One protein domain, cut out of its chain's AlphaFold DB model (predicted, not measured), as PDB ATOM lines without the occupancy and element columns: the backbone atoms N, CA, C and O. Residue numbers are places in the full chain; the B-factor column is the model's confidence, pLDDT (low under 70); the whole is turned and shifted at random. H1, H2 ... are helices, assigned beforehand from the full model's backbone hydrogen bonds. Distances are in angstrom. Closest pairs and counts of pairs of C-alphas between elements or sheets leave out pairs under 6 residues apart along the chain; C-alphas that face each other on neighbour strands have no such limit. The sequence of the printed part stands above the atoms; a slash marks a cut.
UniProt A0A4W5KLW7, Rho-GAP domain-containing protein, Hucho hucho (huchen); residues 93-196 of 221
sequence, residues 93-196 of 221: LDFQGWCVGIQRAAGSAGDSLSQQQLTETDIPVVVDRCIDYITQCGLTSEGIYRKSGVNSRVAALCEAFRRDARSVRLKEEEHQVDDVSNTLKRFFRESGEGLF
ATOM      1  N   LEU A  93     -23.236 -30.771 -52.018       77.88
ATOM      2  CA  LEU A  93     -22.203 -31.818 -52.009       77.88
ATOM      3  C   LEU A  93     -21.082 -31.526 -51.000       77.88
ATOM      4  O   LEU A  93     -20.544 -32.462 -50.408       77.88
ATOM      5  N   ASP A  94     -20.779 -30.248 -50.757       79.12
ATOM      6  CA  ASP A  94     -19.752 -29.838 -49.795       79.12
ATOM      7  C   ASP A  94     -20.189 -30.198 -48.370       79.12
ATOM      8  O   ASP A  94     -19.403 -30.748 -47.602       79.12
ATOM      9  N   PHE A  95     -21.479 -30.033 -48.057       83.44
ATOM     10  CA  PHE A  95     -22.049 -30.447 -46.773       83.44
ATOM     11  C   PHE A  95     -21.887 -31.948 -46.510       83.44
ATOM     12  O   PHE A  95     -21.530 -32.351 -45.403       83.44
ATOM     13  N   GLN A  96     -22.122 -32.791 -47.519       83.00
ATOM     14  CA  GLN A  96     -21.955 -34.236 -47.366       83.00
ATOM     15  C   GLN A  96     -20.480 -34.608 -47.156       83.00
ATOM     16  O   GLN A  96     -20.174 -35.423 -46.285       83.00
ATOM     17  N   GLY A  97     -19.567 -33.982 -47.907       85.00
ATOM     18  CA  GLY A  97     -18.126 -34.167 -47.735       85.00
ATOM     19  C   GLY A  97     -17.643 -33.741 -46.347       85.00
ATOM     20  O   GLY A  97     -16.893 -34.475 -45.703       85.00
ATOM     21  N   TRP A  98     -18.123 -32.601 -45.847       86.19
ATOM     22  CA  TRP A  98     -17.809 -32.118 -44.504       86.19
ATOM     23  C   TRP A  98     -18.395 -32.995 -43.412       86.19
ATOM     24  O   TRP A  98     -17.674 -33.317 -42.477       86.19
ATOM     25  N   CYS A  99     -19.646 -33.444 -43.533       83.62
ATOM     26  CA  CYS A  99     -20.236 -34.376 -42.571       83.62
ATOM     27  C   CYS A  99     -19.367 -35.626 -42.411       83.62
ATOM     28  O   CYS A  99     -19.026 -35.998 -41.292       83.62
ATOM     29  N   VAL A 100     -18.954 -36.234 -43.525       86.00
ATOM     30  CA  VAL A 100     -18.091 -37.422 -43.507       86.00
ATOM     31  C   VAL A 100     -16.707 -37.097 -42.942       86.00
ATOM     32  O   VAL A 100     -16.178 -37.864 -42.139       86.00
ATOM     33  N   GLY A 101     -16.118 -35.962 -43.328       86.38
ATOM     34  CA  GLY A 101     -14.815 -35.521 -42.830       86.38
ATOM     35  C   GLY A 101     -14.815 -35.265 -41.322       86.38
ATOM     36  O   GLY A 101     -13.929 -35.746 -40.621       86.38
ATOM     37  N   ILE A 102     -15.838 -34.575 -40.818       85.88
ATOM     38  CA  ILE A 102     -16.031 -34.279 -39.395       85.88
ATOM     39  C   ILE A 102     -16.309 -35.561 -38.623       85.88
ATOM     40  O   ILE A 102     -15.693 -35.769 -37.591       85.88
ATOM     41  N   GLN A 103     -17.177 -36.448 -39.118       83.88
ATOM     42  CA  GLN A 103     -17.434 -37.737 -38.467       83.88
ATOM     43  C   GLN A 103     -16.163 -38.582 -38.373       83.88
ATOM     44  O   GLN A 103     -15.869 -39.135 -37.319       83.88
ATOM     45  N   ARG A 104     -15.368 -38.633 -39.447       82.06
ATOM     46  CA  ARG A 104     -14.085 -39.342 -39.450       82.06
ATOM     47  C   ARG A 104     -13.068 -38.709 -38.499       82.06
ATOM     48  O   ARG A 104     -12.321 -39.442 -37.868       82.06
ATOM     49  N   ALA A 105     -13.022 -37.380 -38.415       80.31
ATOM     50  CA  ALA A 105     -12.119 -36.667 -37.511       80.31
ATOM     51  C   ALA A 105     -12.577 -36.726 -36.045       80.31
ATOM     52  O   ALA A 105     -11.749 -36.661 -35.144       80.31
ATOM     53  N   ALA A 106     -13.886 -36.823 -35.812       78.25
ATOM     54  CA  ALA A 106     -14.469 -36.944 -34.487       78.25
ATOM     55  C   ALA A 106     -14.341 -38.368 -33.941       78.25
ATOM     56  O   ALA A 106     -14.212 -38.518 -32.730       78.25
ATOM     57  N   GLY A 107     -14.403 -39.392 -34.798       75.12
ATOM     58  CA  GLY A 107     -14.226 -40.798 -34.430       75.12
ATOM     59  C   GLY A 107     -12.831 -41.112 -33.882       75.12
ATOM     60  O   GLY A 107     -11.878 -40.361 -34.083       75.12
ATOM     61  N   SER A 108     -12.703 -42.241 -33.181       73.94
ATOM     62  CA  SER A 108     -11.405 -42.711 -32.687       73.94
ATOM     63  C   SER A 108     -10.596 -43.277 -33.857       73.94
ATOM     64  O   SER A 108     -11.030 -44.202 -34.540       73.94
ATOM     65  N   ALA A 109      -9.427 -42.698 -34.136       62.53
ATOM     66  CA  ALA A 109      -8.630 -43.053 -35.314       62.53
ATOM     67  C   ALA A 109      -7.626 -44.196 -35.070       62.53
ATOM     68  O   ALA A 109      -6.851 -44.525 -35.971       62.53
ATOM     69  N   GLY A 110      -7.609 -44.804 -33.881       68.88
ATOM     70  CA  GLY A 110      -6.673 -45.885 -33.588       68.88
ATOM     71  C   GLY A 110      -6.925 -46.617 -32.276       68.88
ATOM     72  O   GLY A 110      -7.911 -46.379 -31.583       68.88
ATOM     73  N   ASP A 111      -6.022 -47.542 -31.962       75.44
ATOM     74  CA  ASP A 111      -6.131 -48.459 -30.821       75.44
ATOM     75  C   ASP A 111      -5.440 -47.945 -29.547       75.44
ATOM     76  O   ASP A 111      -5.558 -48.554 -28.489       75.44
ATOM     77  N   SER A 112      -4.711 -46.826 -29.615       80.75
ATOM     78  CA  SER A 112      -4.030 -46.256 -28.441       80.75
ATOM     79  C   SER A 112      -5.006 -45.467 -27.566       80.75
ATOM     80  O   SER A 112      -5.961 -44.886 -28.086       80.75
ATOM     81  N   LEU A 113      -4.767 -45.399 -26.249       80.50
ATOM     82  CA  LEU A 113      -5.647 -44.670 -25.317       80.50
ATOM     83  C   LEU A 113      -5.673 -43.172 -25.627       80.50
ATOM     84  O   LEU A 113      -6.732 -42.551 -25.595       80.50
ATOM     85  N   SER A 114      -4.521 -42.620 -26.008       79.25
ATOM     86  CA  SER A 114      -4.355 -41.220 -26.420       79.25
ATOM     87  C   SER A 114      -5.174 -40.818 -27.653       79.25
ATOM     88  O   SER A 114      -5.424 -39.634 -27.857       79.25
ATOM     89  N   GLN A 115      -5.600 -41.779 -28.476       84.00
ATOM     90  CA  GLN A 115      -6.360 -41.539 -29.708       84.00
ATOM     91  C   GLN A 115      -7.878 -41.691 -29.520       84.00
ATOM     92  O   GLN A 115      -8.629 -41.521 -30.480       84.00
ATOM     93  N   GLN A 116      -8.334 -42.026 -28.308       86.25
ATOM     94  CA  GLN A 116      -9.745 -42.279 -28.027       86.25
ATOM     95  C   GLN A 116     -10.545 -40.990 -27.838       86.25
ATOM     96  O   GLN A 116     -10.036 -39.973 -27.373       86.25
ATOM     97  N   GLN A 117     -11.845 -41.059 -28.132       85.94
ATOM     98  CA  GLN A 117     -12.782 -40.003 -27.758       85.94
ATOM     99  C   GLN A 117     -12.879 -39.924 -26.231       85.94
ATOM    100  O   GLN A 117     -13.265 -40.905 -25.592       85.94
ATOM    101  N   LEU A 118     -12.573 -38.758 -25.662       87.75
ATOM    102  CA  LEU A 118     -12.657 -38.503 -24.225       87.75
ATOM    103  C   LEU A 118     -13.979 -37.809 -23.847       87.75
ATOM    104  O   LEU A 118     -14.598 -37.093 -24.653       87.75
ATOM    105  N   THR A 119     -14.422 -38.062 -22.619       87.88
ATOM    106  CA  THR A 119     -15.453 -37.296 -21.911       87.88
ATOM    107  C   THR A 119     -14.860 -35.999 -21.349       87.88
ATOM    108  O   THR A 119     -13.675 -35.716 -21.507       87.88
ATOM    109  N   GLU A 120     -15.682 -35.191 -20.682       86.06
ATOM    110  CA  GLU A 120     -15.242 -33.942 -20.037       86.06
ATOM    111  C   GLU A 120     -14.286 -34.169 -18.855       86.06
ATOM    112  O   GLU A 120     -13.621 -33.237 -18.413       86.06
ATOM    113  N   THR A 121     -14.207 -35.402 -18.350       87.75
ATOM    114  CA  THR A 121     -13.338 -35.810 -17.240       87.75
ATOM    115  C   THR A 121     -12.061 -36.504 -17.715       87.75
ATOM    116  O   THR A 121     -11.443 -37.222 -16.935       87.75
ATOM    117  N   ASP A 122     -11.703 -36.361 -18.996       86.69
ATOM    118  CA  ASP A 122     -10.555 -37.029 -19.628       86.69
ATOM    119  C   ASP A 122     -10.598 -38.572 -19.545       86.69
ATOM    120  O   ASP A 122      -9.571 -39.251 -19.569       86.69
ATOM    121  N   ILE A 123     -11.801 -39.157 -19.485       89.44
ATOM    122  CA  ILE A 123     -12.005 -40.614 -19.497       89.44
ATOM    123  C   ILE A 123     -12.455 -41.042 -20.902       89.44
ATOM    124  O   ILE A 123     -13.332 -40.397 -21.477       89.44
ATOM    125  N   PRO A 124     -11.920 -42.131 -21.490       90.69
ATOM    126  CA  PRO A 124     -12.413 -42.631 -22.770       90.69
ATOM    127  C   PRO A 124     -13.913 -42.950 -22.716       90.69
ATOM    128  O   PRO A 124     -14.365 -43.692 -21.845       90.69
ATOM    129  N   VAL A 125     -14.683 -42.456 -23.690       92.50
ATOM    130  CA  VAL A 125     -16.151 -42.621 -23.760       92.50
ATOM    131  C   VAL A 125     -16.560 -44.096 -23.710       92.50
ATOM    132  O   VAL A 125     -17.575 -44.436 -23.113       92.50
ATOM    133  N   VAL A 126     -15.755 -44.989 -24.295       92.56
ATOM    134  CA  VAL A 126     -15.974 -46.444 -24.240       92.56
ATOM    135  C   VAL A 126     -16.025 -46.947 -22.795       92.56
ATOM    136  O   VAL A 126     -16.901 -47.735 -22.447       92.56
ATOM    137  N   VAL A 127     -15.101 -46.474 -21.954       93.50
ATOM    138  CA  VAL A 127     -14.981 -46.869 -20.545       93.50
ATOM    139  C   VAL A 127     -16.167 -46.343 -19.751       93.50
ATOM    140  O   VAL A 127     -16.847 -47.129 -19.097       93.50
ATOM    141  N   ASP A 128     -16.443 -45.048 -19.880       94.31
ATOM    142  CA  ASP A 128     -17.555 -44.361 -19.219       94.31
ATOM    143  C   ASP A 128     -18.898 -45.051 -19.518       94.31
ATOM    144  O   ASP A 128     -19.570 -45.559 -18.621       94.31
ATOM    145  N   ARG A 129     -19.226 -45.233 -20.805       94.69
ATOM    146  CA  ARG A 129     -20.486 -45.862 -21.235       94.69
ATOM    147  C   ARG A 129     -20.621 -47.313 -20.798       94.69
ATOM    148  O   ARG A 129     -21.713 -47.728 -20.411       94.69
ATOM    149  N   CYS A 130     -19.550 -48.102 -20.887       95.19
ATOM    150  CA  CYS A 130     -19.602 -49.503 -20.476       95.19
ATOM    151  C   CYS A 130     -19.791 -49.629 -18.962       95.19
ATOM    152  O   CYS A 130     -20.610 -50.437 -18.528       95.19
ATOM    153  N   ILE A 131     -19.063 -48.842 -18.163       95.50
ATOM    154  CA  ILE A 131     -19.172 -48.875 -16.700       95.50
ATOM    155  C   ILE A 131     -20.553 -48.396 -16.255       95.50
ATOM    156  O   ILE A 131     -21.173 -49.071 -15.432       95.50
ATOM    157  N   ASP A 132     -21.069 -47.312 -16.831       95.12
ATOM    158  CA  ASP A 132     -22.420 -46.823 -16.548       95.12
ATOM    159  C   ASP A 132     -23.469 -47.906 -16.807       95.12
ATOM    160  O   ASP A 132     -24.312 -48.189 -15.955       95.12
ATOM    161  N   TYR A 133     -23.381 -48.567 -17.961       95.69
ATOM    162  CA  TYR A 133     -24.312 -49.623 -18.341       95.69
ATOM    163  C   TYR A 133     -24.226 -50.850 -17.424       95.69
ATOM    164  O   TYR A 133     -25.247 -51.377 -16.982       95.69
ATOM    165  N   ILE A 134     -23.012 -51.303 -17.094       95.50
ATOM    166  CA  ILE A 134     -22.805 -52.441 -16.188       95.50
ATOM    167  C   ILE A 134     -23.281 -52.094 -14.772       95.50
ATOM    168  O   ILE A 134     -23.850 -52.942 -14.089       95.50
ATOM    169  N   THR A 135     -23.107 -50.849 -14.337       94.44
ATOM    170  CA  THR A 135     -23.608 -50.370 -13.042       94.44
ATOM    171  C   THR A 135     -25.136 -50.325 -13.005       94.44
ATOM    172  O   THR A 135     -25.730 -50.622 -11.976       94.44
ATOM    173  N   GLN A 136     -25.791 -49.994 -14.117       93.75
ATOM    174  CA  GLN A 136     -27.254 -49.905 -14.183       93.75
ATOM    175  C   GLN A 136     -27.931 -51.276 -14.333       93.75
ATOM    176  O   GLN A 136     -28.877 -51.570 -13.608       93.75
ATOM    177  N   CYS A 137     -27.438 -52.126 -15.239       91.19
ATOM    178  CA  CYS A 137     -28.098 -53.384 -15.621       91.19
ATOM    179  C   CYS A 137     -27.363 -54.645 -15.128       91.19
ATOM    180  O   CYS A 137     -27.893 -55.749 -15.193       91.19
ATOM    181  N   GLY A 138     -26.113 -54.516 -14.675       89.25
ATOM    182  CA  GLY A 138     -25.211 -55.645 -14.433       89.25
ATOM    183  C   GLY A 138     -25.005 -56.055 -12.981       89.25
ATOM    184  O   GLY A 138     -24.453 -57.128 -12.750       89.25
ATOM    185  N   LEU A 139     -25.440 -55.252 -12.004       90.31
ATOM    186  CA  LEU A 139     -25.155 -55.506 -10.582       90.31
ATOM    187  C   LEU A 139     -25.819 -56.778 -10.042       90.31
ATOM    188  O   LEU A 139     -25.284 -57.418  -9.141       90.31
ATOM    189  N   THR A 140     -26.969 -57.159 -10.598       89.56
ATOM    190  CA  THR A 140     -27.680 -58.400 -10.257       89.56
ATOM    191  C   THR A 140     -27.284 -59.570 -11.157       89.56
ATOM    192  O   THR A 140     -27.667 -60.709 -10.884       89.56
ATOM    193  N   SER A 141     -26.502 -59.318 -12.214       89.62
ATOM    194  CA  SER A 141     -26.051 -60.356 -13.135       89.62
ATOM    195  C   SER A 141     -24.936 -61.182 -12.497       89.62
ATOM    196  O   SER A 141     -23.856 -60.692 -12.155       89.62
ATOM    197  N   GLU A 142     -25.195 -62.473 -12.322       92.06
ATOM    198  CA  GLU A 142     -24.256 -63.387 -11.688       92.06
ATOM    199  C   GLU A 142     -22.968 -63.514 -12.520       92.06
ATOM    200  O   GLU A 142     -22.983 -64.025 -13.639       92.06
ATOM    201  N   GLY A 143     -21.828 -63.140 -11.936       92.69
ATOM    202  CA  GLY A 143     -20.510 -63.383 -12.525       92.69
ATOM    203  C   GLY A 143     -20.153 -62.476 -13.705       92.69
ATOM    204  O   GLY A 143     -19.405 -62.914 -14.572       92.69
ATOM    205  N   ILE A 144     -20.624 -61.229 -13.723       91.25
ATOM    206  CA  ILE A 144     -20.558 -60.308 -14.873       91.25
ATOM    207  C   ILE A 144     -19.173 -60.090 -15.522       91.25
ATOM    208  O   ILE A 144     -19.053 -59.899 -16.731       91.25
ATOM    209  N   TYR A 145     -18.089 -60.144 -14.748       93.62
ATOM    210  CA  TYR A 145     -16.723 -60.056 -15.290       93.62
ATOM    211  C   TYR A 145     -16.076 -61.425 -15.530       93.62
ATOM    212  O   TYR A 145     -15.083 -61.513 -16.259       93.62
ATOM    213  N   ARG A 146     -16.653 -62.492 -14.965       93.56
ATOM    214  CA  ARG A 146     -16.183 -63.880 -15.070       93.56
ATOM    215  C   ARG A 146     -16.784 -64.604 -16.275       93.56
ATOM    216  O   ARG A 146     -16.084 -65.390 -16.907       93.56
ATOM    217  N   LYS A 147     -18.062 -64.366 -16.580       93.00
ATOM    218  CA  LYS A 147     -18.759 -64.958 -17.726       93.00
ATOM    219  C   LYS A 147     -18.253 -64.346 -19.037       93.00
ATOM    220  O   LYS A 147     -17.854 -63.176 -19.113       93.00
ATOM    221  N   SER A 148     -18.222 -65.175 -20.075       93.19
ATOM    222  CA  SER A 148     -17.803 -64.778 -21.419       93.19
ATOM    223  C   SER A 148     -19.019 -64.358 -22.231       93.19
ATOM    224  O   SER A 148     -19.958 -65.135 -22.383       93.19
ATOM    225  N   GLY A 149     -18.969 -63.151 -22.786       91.19
ATOM    226  CA  GLY A 149     -19.910 -62.703 -23.804       91.19
ATOM    227  C   GLY A 149     -19.694 -63.426 -25.134       91.19
ATOM    228  O   GLY A 149     -18.690 -64.111 -25.356       91.19
ATOM    229  N   VAL A 150     -20.632 -63.244 -26.054       95.44
ATOM    230  CA  VAL A 150     -20.562 -63.841 -27.391       95.44
ATOM    231  C   VAL A 150     -19.534 -63.079 -28.222       95.44
ATOM    232  O   VAL A 150     -19.701 -61.892 -28.493       95.44
ATOM    233  N   ASN A 151     -18.481 -63.770 -28.667       94.69
ATOM    234  CA  ASN A 151     -17.320 -63.144 -29.309       94.69
ATOM    235  C   ASN A 151     -17.681 -62.248 -30.508       94.69
ATOM    236  O   ASN A 151     -17.142 -61.151 -30.620       94.69
ATOM    237  N   SER A 152     -18.619 -62.676 -31.360       96.31
ATOM    238  CA  SER A 152     -19.069 -61.886 -32.513       96.31
ATOM    239  C   SER A 152     -19.751 -60.578 -32.103       96.31
ATOM    240  O   SER A 152     -19.477 -59.541 -32.702       96.31
ATOM    241  N   ARG A 153     -20.580 -60.599 -31.051       95.31
ATOM    242  CA  ARG A 153     -21.250 -59.404 -30.511       95.31
ATOM    243  C   ARG A 153     -20.255 -58.466 -29.836       95.31
ATOM    244  O   ARG A 153     -20.280 -57.271 -30.096       95.31
ATOM    245  N   VAL A 154     -19.322 -59.018 -29.060       95.31
ATOM    246  CA  VAL A 154     -18.214 -58.262 -28.455       95.31
ATOM    247  C   VAL A 154     -17.357 -57.587 -29.534       95.31
ATOM    248  O   VAL A 154     -17.021 -56.415 -29.415       95.31
ATOM    249  N   ALA A 155     -17.012 -58.303 -30.608       93.69
ATOM    250  CA  ALA A 155     -16.235 -57.750 -31.718       93.69
ATOM    251  C   ALA A 155     -16.987 -56.628 -32.448       93.69
ATOM    252  O   ALA A 155     -16.407 -55.575 -32.704       93.69
ATOM    253  N   ALA A 156     -18.277 -56.829 -32.738       94.12
ATOM    254  CA  ALA A 156     -19.119 -55.816 -33.366       94.12
ATOM    255  C   ALA A 156     -19.244 -54.557 -32.495       94.12
ATOM    256  O   ALA A 156     -19.158 -53.444 -33.012       94.12
ATOM    257  N   LEU A 157     -19.384 -54.726 -31.177       94.81
ATOM    258  CA  LEU A 157     -19.484 -53.611 -30.244       94.81
ATOM    259  C   LEU A 157     -18.155 -52.846 -30.123       94.81
ATOM    260  O   LEU A 157     -18.158 -51.620 -30.183       94.81
ATOM    261  N   CYS A 158     -17.015 -53.544 -30.047       92.06
ATOM    262  CA  CYS A 158     -15.691 -52.911 -30.112       92.06
ATOM    263  C   CYS A 158     -15.518 -52.078 -31.391       92.06
ATOM    264  O   CYS A 158     -15.025 -50.957 -31.327       92.06
ATOM    265  N   GLU A 159     -15.931 -52.604 -32.545       91.44
ATOM    266  CA  GLU A 159     -15.833 -51.892 -33.823       91.44
ATOM    267  C   GLU A 159     -16.754 -50.664 -33.874       91.44
ATOM    268  O   GLU A 159     -16.367 -49.608 -34.372       91.44
ATOM    269  N   ALA A 160     -17.964 -50.767 -33.315       91.56
ATOM    270  CA  ALA A 160     -18.870 -49.629 -33.193       91.56
ATOM    271  C   ALA A 160     -18.258 -48.511 -32.333       91.56
ATOM    272  O   ALA A 160     -18.289 -47.344 -32.725       91.56
ATOM    273  N   PHE A 161     -17.635 -48.874 -31.206       91.38
ATOM    274  CA  PHE A 161     -16.926 -47.933 -30.340       91.38
ATOM    275  C   PHE A 161     -15.698 -47.306 -31.011       91.38
ATOM    276  O   PHE A 161     -15.474 -46.107 -30.856       91.38
ATOM    277  N   ARG A 162     -14.926 -48.078 -31.787       87.31
ATOM    278  CA  ARG A 162     -13.795 -47.554 -32.571       87.31
ATOM    279  C   ARG A 162     -14.256 -46.535 -33.607       87.31
ATOM    280  O   ARG A 162     -13.650 -45.479 -33.742       87.31
ATOM    281  N   ARG A 163     -15.355 -46.822 -34.308       86.88
ATOM    282  CA  ARG A 163     -15.893 -45.926 -35.334       86.88
ATOM    283  C   ARG A 163     -16.338 -44.590 -34.746       86.88
ATOM    284  O   ARG A 163     -15.889 -43.552 -35.216       86.88
ATOM    285  N   ASP A 164     -17.230 -44.622 -33.760       88.06
ATOM    286  CA  ASP A 164     -17.717 -43.417 -33.083       88.06
ATOM    287  C   ASP A 164     -18.338 -43.765 -31.721       88.06
ATOM    288  O   ASP A 164     -19.540 -44.029 -31.614       88.06
ATOM    289  N   ALA A 165     -17.523 -43.748 -30.662       89.75
ATOM    290  CA  ALA A 165     -17.945 -44.106 -29.310       89.75
ATOM    291  C   ALA A 165     -19.074 -43.219 -28.761       89.75
ATOM    292  O   ALA A 165     -19.896 -43.702 -27.982       89.75
ATOM    293  N   ARG A 166     -19.170 -41.950 -29.180       88.25
ATOM    294  CA  ARG A 166     -20.252 -41.037 -28.768       88.25
ATOM    295  C   ARG A 166     -21.607 -41.392 -29.380       88.25
ATOM    296  O   ARG A 166     -22.634 -41.055 -28.791       88.25
ATOM    297  N   SER A 167     -21.620 -42.071 -30.527       88.56
ATOM    298  CA  SER A 167     -22.854 -42.525 -31.180       88.56
ATOM    299  C   SER A 167     -23.415 -43.826 -30.599       88.56
ATOM    300  O   SER A 167     -24.609 -44.096 -30.748       88.56
ATOM    301  N   VAL A 168     -22.582 -44.627 -29.925       92.31
ATOM    302  CA  VAL A 168     -22.989 -45.924 -29.373       92.31
ATOM    303  C   VAL A 168     -23.934 -45.715 -28.192       92.31
ATOM    304  O   VAL A 168     -23.597 -45.053 -27.208       92.31
ATOM    305  N   ARG A 169     -25.132 -46.308 -28.268       92.94
ATOM    306  CA  ARG A 169     -26.127 -46.284 -27.188       92.94
ATOM    307  C   ARG A 169     -26.393 -47.706 -26.713       92.94
ATOM    308  O   ARG A 169     -27.019 -48.488 -27.418       92.94
ATOM    309  N   LEU A 170     -25.916 -48.021 -25.514       93.62
ATOM    310  CA  LEU A 170     -26.143 -49.318 -24.882       93.62
ATOM    311  C   LEU A 170     -27.557 -49.375 -24.299       93.62
ATOM    312  O   LEU A 170     -28.025 -48.410 -23.694       93.62
ATOM    313  N   LYS A 171     -28.231 -50.508 -24.495       92.25
ATOM    314  CA  LYS A 171     -29.603 -50.754 -24.041       92.25
ATOM    315  C   LYS A 171     -29.799 -52.217 -23.665       92.25
ATOM    316  O   LYS A 171     -29.311 -53.086 -24.387       92.25
ATOM    317  N   GLU A 172     -30.592 -52.464 -22.626       88.88
ATOM    318  CA  GLU A 172     -30.871 -53.801 -22.073       88.88
ATOM    319  C   GLU A 172     -31.549 -54.755 -23.059       88.88
ATOM    320  O   GLU A 172     -31.237 -55.941 -23.099       88.88
ATOM    321  N   GLU A 173     -32.411 -54.223 -23.924       87.81
ATOM    322  CA  GLU A 173     -33.126 -54.985 -24.955       87.81
ATOM    323  C   GLU A 173     -32.223 -55.513 -26.085       87.81
ATOM    324  O   GLU A 173     -32.562 -56.496 -26.740       87.81
ATOM    325  N   GLU A 174     -31.073 -54.877 -26.316       90.50
ATOM    326  CA  GLU A 174     -30.198 -55.155 -27.463       90.50
ATOM    327  C   GLU A 174     -28.842 -55.742 -27.041       90.50
ATOM    328  O   GLU A 174     -28.286 -56.611 -27.718       90.50
ATOM    329  N   HIS A 175     -28.308 -55.301 -25.900       94.25
ATOM    330  CA  HIS A 175     -26.946 -55.592 -25.469       94.25
ATOM    331  C   HIS A 175     -26.954 -56.425 -24.187       94.25
ATOM    332  O   HIS A 175     -27.396 -55.963 -23.137       94.25
ATOM    333  N   GLN A 176     -26.394 -57.637 -24.215       93.81
ATOM    334  CA  GLN A 176     -26.230 -58.381 -22.966       93.81
ATOM    335  C   GLN A 176     -25.080 -57.799 -22.150       93.81
ATOM    336  O   GLN A 176     -24.033 -57.431 -22.690       93.81
ATOM    337  N   VAL A 177     -25.258 -57.764 -20.831       95.38
ATOM    338  CA  VAL A 177     -24.274 -57.182 -19.915       95.38
ATOM    339  C   VAL A 177     -22.926 -57.913 -20.010       95.38
ATOM    340  O   VAL A 177     -21.877 -57.269 -19.990       95.38
ATOM    341  N   ASP A 178     -22.938 -59.236 -20.215       95.56
ATOM    342  CA  ASP A 178     -21.719 -60.025 -20.429       95.56
ATOM    343  C   ASP A 178     -20.942 -59.558 -21.670       95.56
ATOM    344  O   ASP A 178     -19.712 -59.487 -21.637       95.56
ATOM    345  N   ASP A 179     -21.618 -59.190 -22.763       95.69
ATOM    346  CA  ASP A 179     -20.935 -58.697 -23.964       95.69
ATOM    347  C   ASP A 179     -20.302 -57.325 -23.713       95.69
ATOM    348  O   ASP A 179     -19.161 -57.095 -24.116       95.69
ATOM    349  N   VAL A 180     -21.004 -56.427 -23.017       95.94
ATOM    350  CA  VAL A 180     -20.494 -55.086 -22.682       95.94
ATOM    351  C   VAL A 180     -19.280 -55.186 -21.755       95.94
ATOM    352  O   VAL A 180     -18.238 -54.592 -22.027       95.94
ATOM    353  N   SER A 181     -19.354 -56.030 -20.724       96.44
ATOM    354  CA  SER A 181     -18.230 -56.345 -19.831       96.44
ATOM    355  C   SER A 181     -17.024 -56.903 -20.594       96.44
ATOM    356  O   SER A 181     -15.881 -56.485 -20.387       96.44
ATOM    357  N   ASN A 182     -17.252 -57.821 -21.536       96.56
ATOM    358  CA  ASN A 182     -16.173 -58.377 -22.350       96.56
ATOM    359  C   ASN A 182     -15.617 -57.376 -23.373       96.56
ATOM    360  O   ASN A 182     -14.420 -57.421 -23.654       96.56
ATOM    361  N   THR A 183     -16.435 -56.449 -23.867       95.56
ATOM    362  CA  THR A 183     -16.019 -55.333 -24.732       95.56
ATOM    363  C   THR A 183     -15.095 -54.384 -23.977       95.56
ATOM    364  O   THR A 183     -14.012 -54.077 -24.471       95.56
ATOM    365  N   LEU A 184     -15.449 -54.021 -22.741       94.50
ATOM    366  CA  LEU A 184     -14.610 -53.205 -21.864       94.50
ATOM    367  C   LEU A 184     -13.252 -53.874 -21.592       94.50
ATOM    368  O   LEU A 184     -12.200 -53.261 -21.768       94.50
ATOM    369  N   LYS A 185     -13.254 -55.164 -21.232       93.56
ATOM    370  CA  LYS A 185     -12.012 -55.936 -21.028       93.56
ATOM    371  C   LYS A 185     -11.160 -55.998 -22.295       93.56
ATOM    372  O   LYS A 185      -9.936 -55.904 -22.232       93.56
ATOM    373  N   ARG A 186     -11.800 -56.196 -23.448       92.25
ATOM    374  CA  ARG A 186     -11.126 -56.284 -24.744       92.25
ATOM    375  C   ARG A 186     -10.483 -54.956 -25.130       92.25
ATOM    376  O   ARG A 186      -9.335 -54.976 -25.552       92.25
ATOM    377  N   PHE A 187     -11.171 -53.842 -24.904       91.12
ATOM    378  CA  PHE A 187     -10.650 -52.497 -25.124       91.12
ATOM    379  C   PHE A 187      -9.339 -52.256 -24.358       91.12
ATOM    380  O   PHE A 187      -8.334 -51.907 -24.968       91.12
ATOM    381  N   PHE A 188      -9.294 -52.553 -23.055       89.19
ATOM    382  CA  PHE A 188      -8.064 -52.393 -22.263       89.19
ATOM    383  C   PHE A 188      -6.942 -53.365 -22.635       89.19
ATOM    384  O   PHE A 188      -5.766 -53.064 -22.449       89.19
ATOM    385  N   ARG A 189      -7.281 -54.553 -23.141       88.00
ATOM    386  CA  ARG A 189      -6.279 -55.513 -23.619       88.00
ATOM    387  C   ARG A 189      -5.673 -55.088 -24.955       88.00
ATOM    388  O   ARG A 189      -4.511 -55.373 -25.210       88.00
ATOM    389  N   GLU A 190      -6.481 -54.486 -25.820       84.94
ATOM    390  CA  GLU A 190      -6.071 -54.051 -27.157       84.94
ATOM    391  C   GLU A 190      -5.422 -52.665 -27.144       84.94
ATOM    392  O   GLU A 190      -4.705 -52.334 -28.085       84.94
ATOM    393  N   SER A 191      -5.599 -51.884 -26.072       81.62
ATOM    394  CA  SER A 191      -4.891 -50.620 -25.912       81.62
ATOM    395  C   SER A 191      -3.380 -50.844 -25.833       81.62
ATOM    396  O   SER A 191      -2.894 -51.456 -24.881       81.62
ATOM    397  N   GLY A 192      -2.638 -50.365 -26.836       68.38
ATOM    398  CA  GLY A 192      -1.254 -50.784 -27.110       68.38
ATOM    399  C   GLY A 192      -0.226 -50.547 -25.996       68.38
ATOM    400  O   GLY A 192       0.790 -51.233 -25.951       68.38
ATOM    401  N   GLU A 193      -0.481 -49.611 -25.086       68.81
ATOM    402  CA  GLU A 193       0.415 -49.262 -23.974       68.81
ATOM    403  C   GLU A 193       0.083 -49.988 -22.655       68.81
ATOM    404  O   GLU A 193       0.898 -49.991 -21.729       68.81
ATOM    405  N   GLY A 194      -1.069 -50.670 -22.600       68.44
ATOM    406  CA  GLY A 194      -1.632 -51.234 -21.375       68.44
ATOM    407  C   GLY A 194      -2.066 -50.147 -20.381       68.44
ATOM    408  O   GLY A 194      -1.490 -49.066 -20.314       68.44
ATOM    409  N   LEU A 195      -3.093 -50.423 -19.572       73.19
ATOM    410  CA  LEU A 195      -3.546 -49.472 -18.543       73.19
ATOM    411  C   LEU A 195      -2.468 -49.165 -17.499       73.19
ATOM    412  O   LEU A 195      -2.345 -48.040 -17.019       73.19
ATOM    413  N   PHE A 196      -1.698 -50.187 -17.137       69.25
ATOM    414  CA  PHE A 196      -0.562 -50.052 -16.244       69.25
ATOM    415  C   PHE A 196       0.660 -49.841 -17.117       69.25
ATOM    416  O   PHE A 196       1.236 -50.802 -17.629       69.25
TER     417      PHE A 196
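What this domain is: This is residues 93 to 196 of the 221 residues of the protein "Rho-GAP domain-containing protein" of Hucho hucho (huchen) (UniProt A0A4W5KLW7). A small body of three helices, in which H4 packs on both H2 and H3, has a helical arm: residues 93 to 102 of H1 stick out from it, and the other end of H1 meets the end of H3 at a corner. H4 crosses H3 steeply and runs closer to the line of H2, and long loops join the four helices. The printed part has 104 residues, with four named helices in the order H1, H2, H3, H4 and no named strand; the class is all helix. It is compact, with a radius of gyration of the C-alphas of 14.6 A, and spans 51 by 34 by 27 A, the arm adding to the longest span.

Where its parts are: H3, residues 151 to 164, is 20.1 A from first to last C-alpha and begins at C-alpha 151 at (-17.320, -63.144, -29.309). H4, residues 177 to 190, measures 19.8 A and ends at C-alpha 190 at (-6.071, -54.051, -27.157). H2, residues 125 to 137, measures 18.0 A. H1, residues 93 to 106, measures 19.8 A and begins at C-alpha 93 at (-22.203, -31.818, -52.009).

How they stand to each other: H3 and H4 touch, and their closest C-alphas, those of Val 154 and Thr 183, are 5.2 A apart. They run the same way at a steep tilt of 65 degrees. H4 also touches H2, the closest C-alphas being those of Cys 130 and Val 180, 6.1 A apart; these two run opposite ways at a shallow tilt of 26 degrees. H2 and H3 are close but not clearly touching, with the C-alphas of Val 126 and Phe 161 closest at 6.4 A. H1 and H3 only just touch, with 3 pairs of C-alphas within 8 A, and touch only at their ends, through residues 103 to 106 of H1 and 163 to 164 of H3. Their closest C-alphas, those of Ala 106 and Asp 164, are 7.4 A apart, and they run opposite ways at a steep tilt of 64 degrees. H1 is apart from H2 and from H4. In H1, H2, H3 and H4 every O i to N i+4 pair is within hydrogen-bond range.

The domain as a whole: The two C-alphas farthest apart, those of Leu 93 and Glu 142, are 51.3 A from each other. Residues 93 to 102, which belong to H1, stand free, and the body without them spans 37 by 27 by 27 A. The printed part has no cut. The links H1 to H2, H2 to H3 and H3 to H4 are long, with 18, 13 and 12 residues. The mean pLDDT of the printed part is 88.2, and it is under 70 at residues 109 to 110, 192 to 194 and 196.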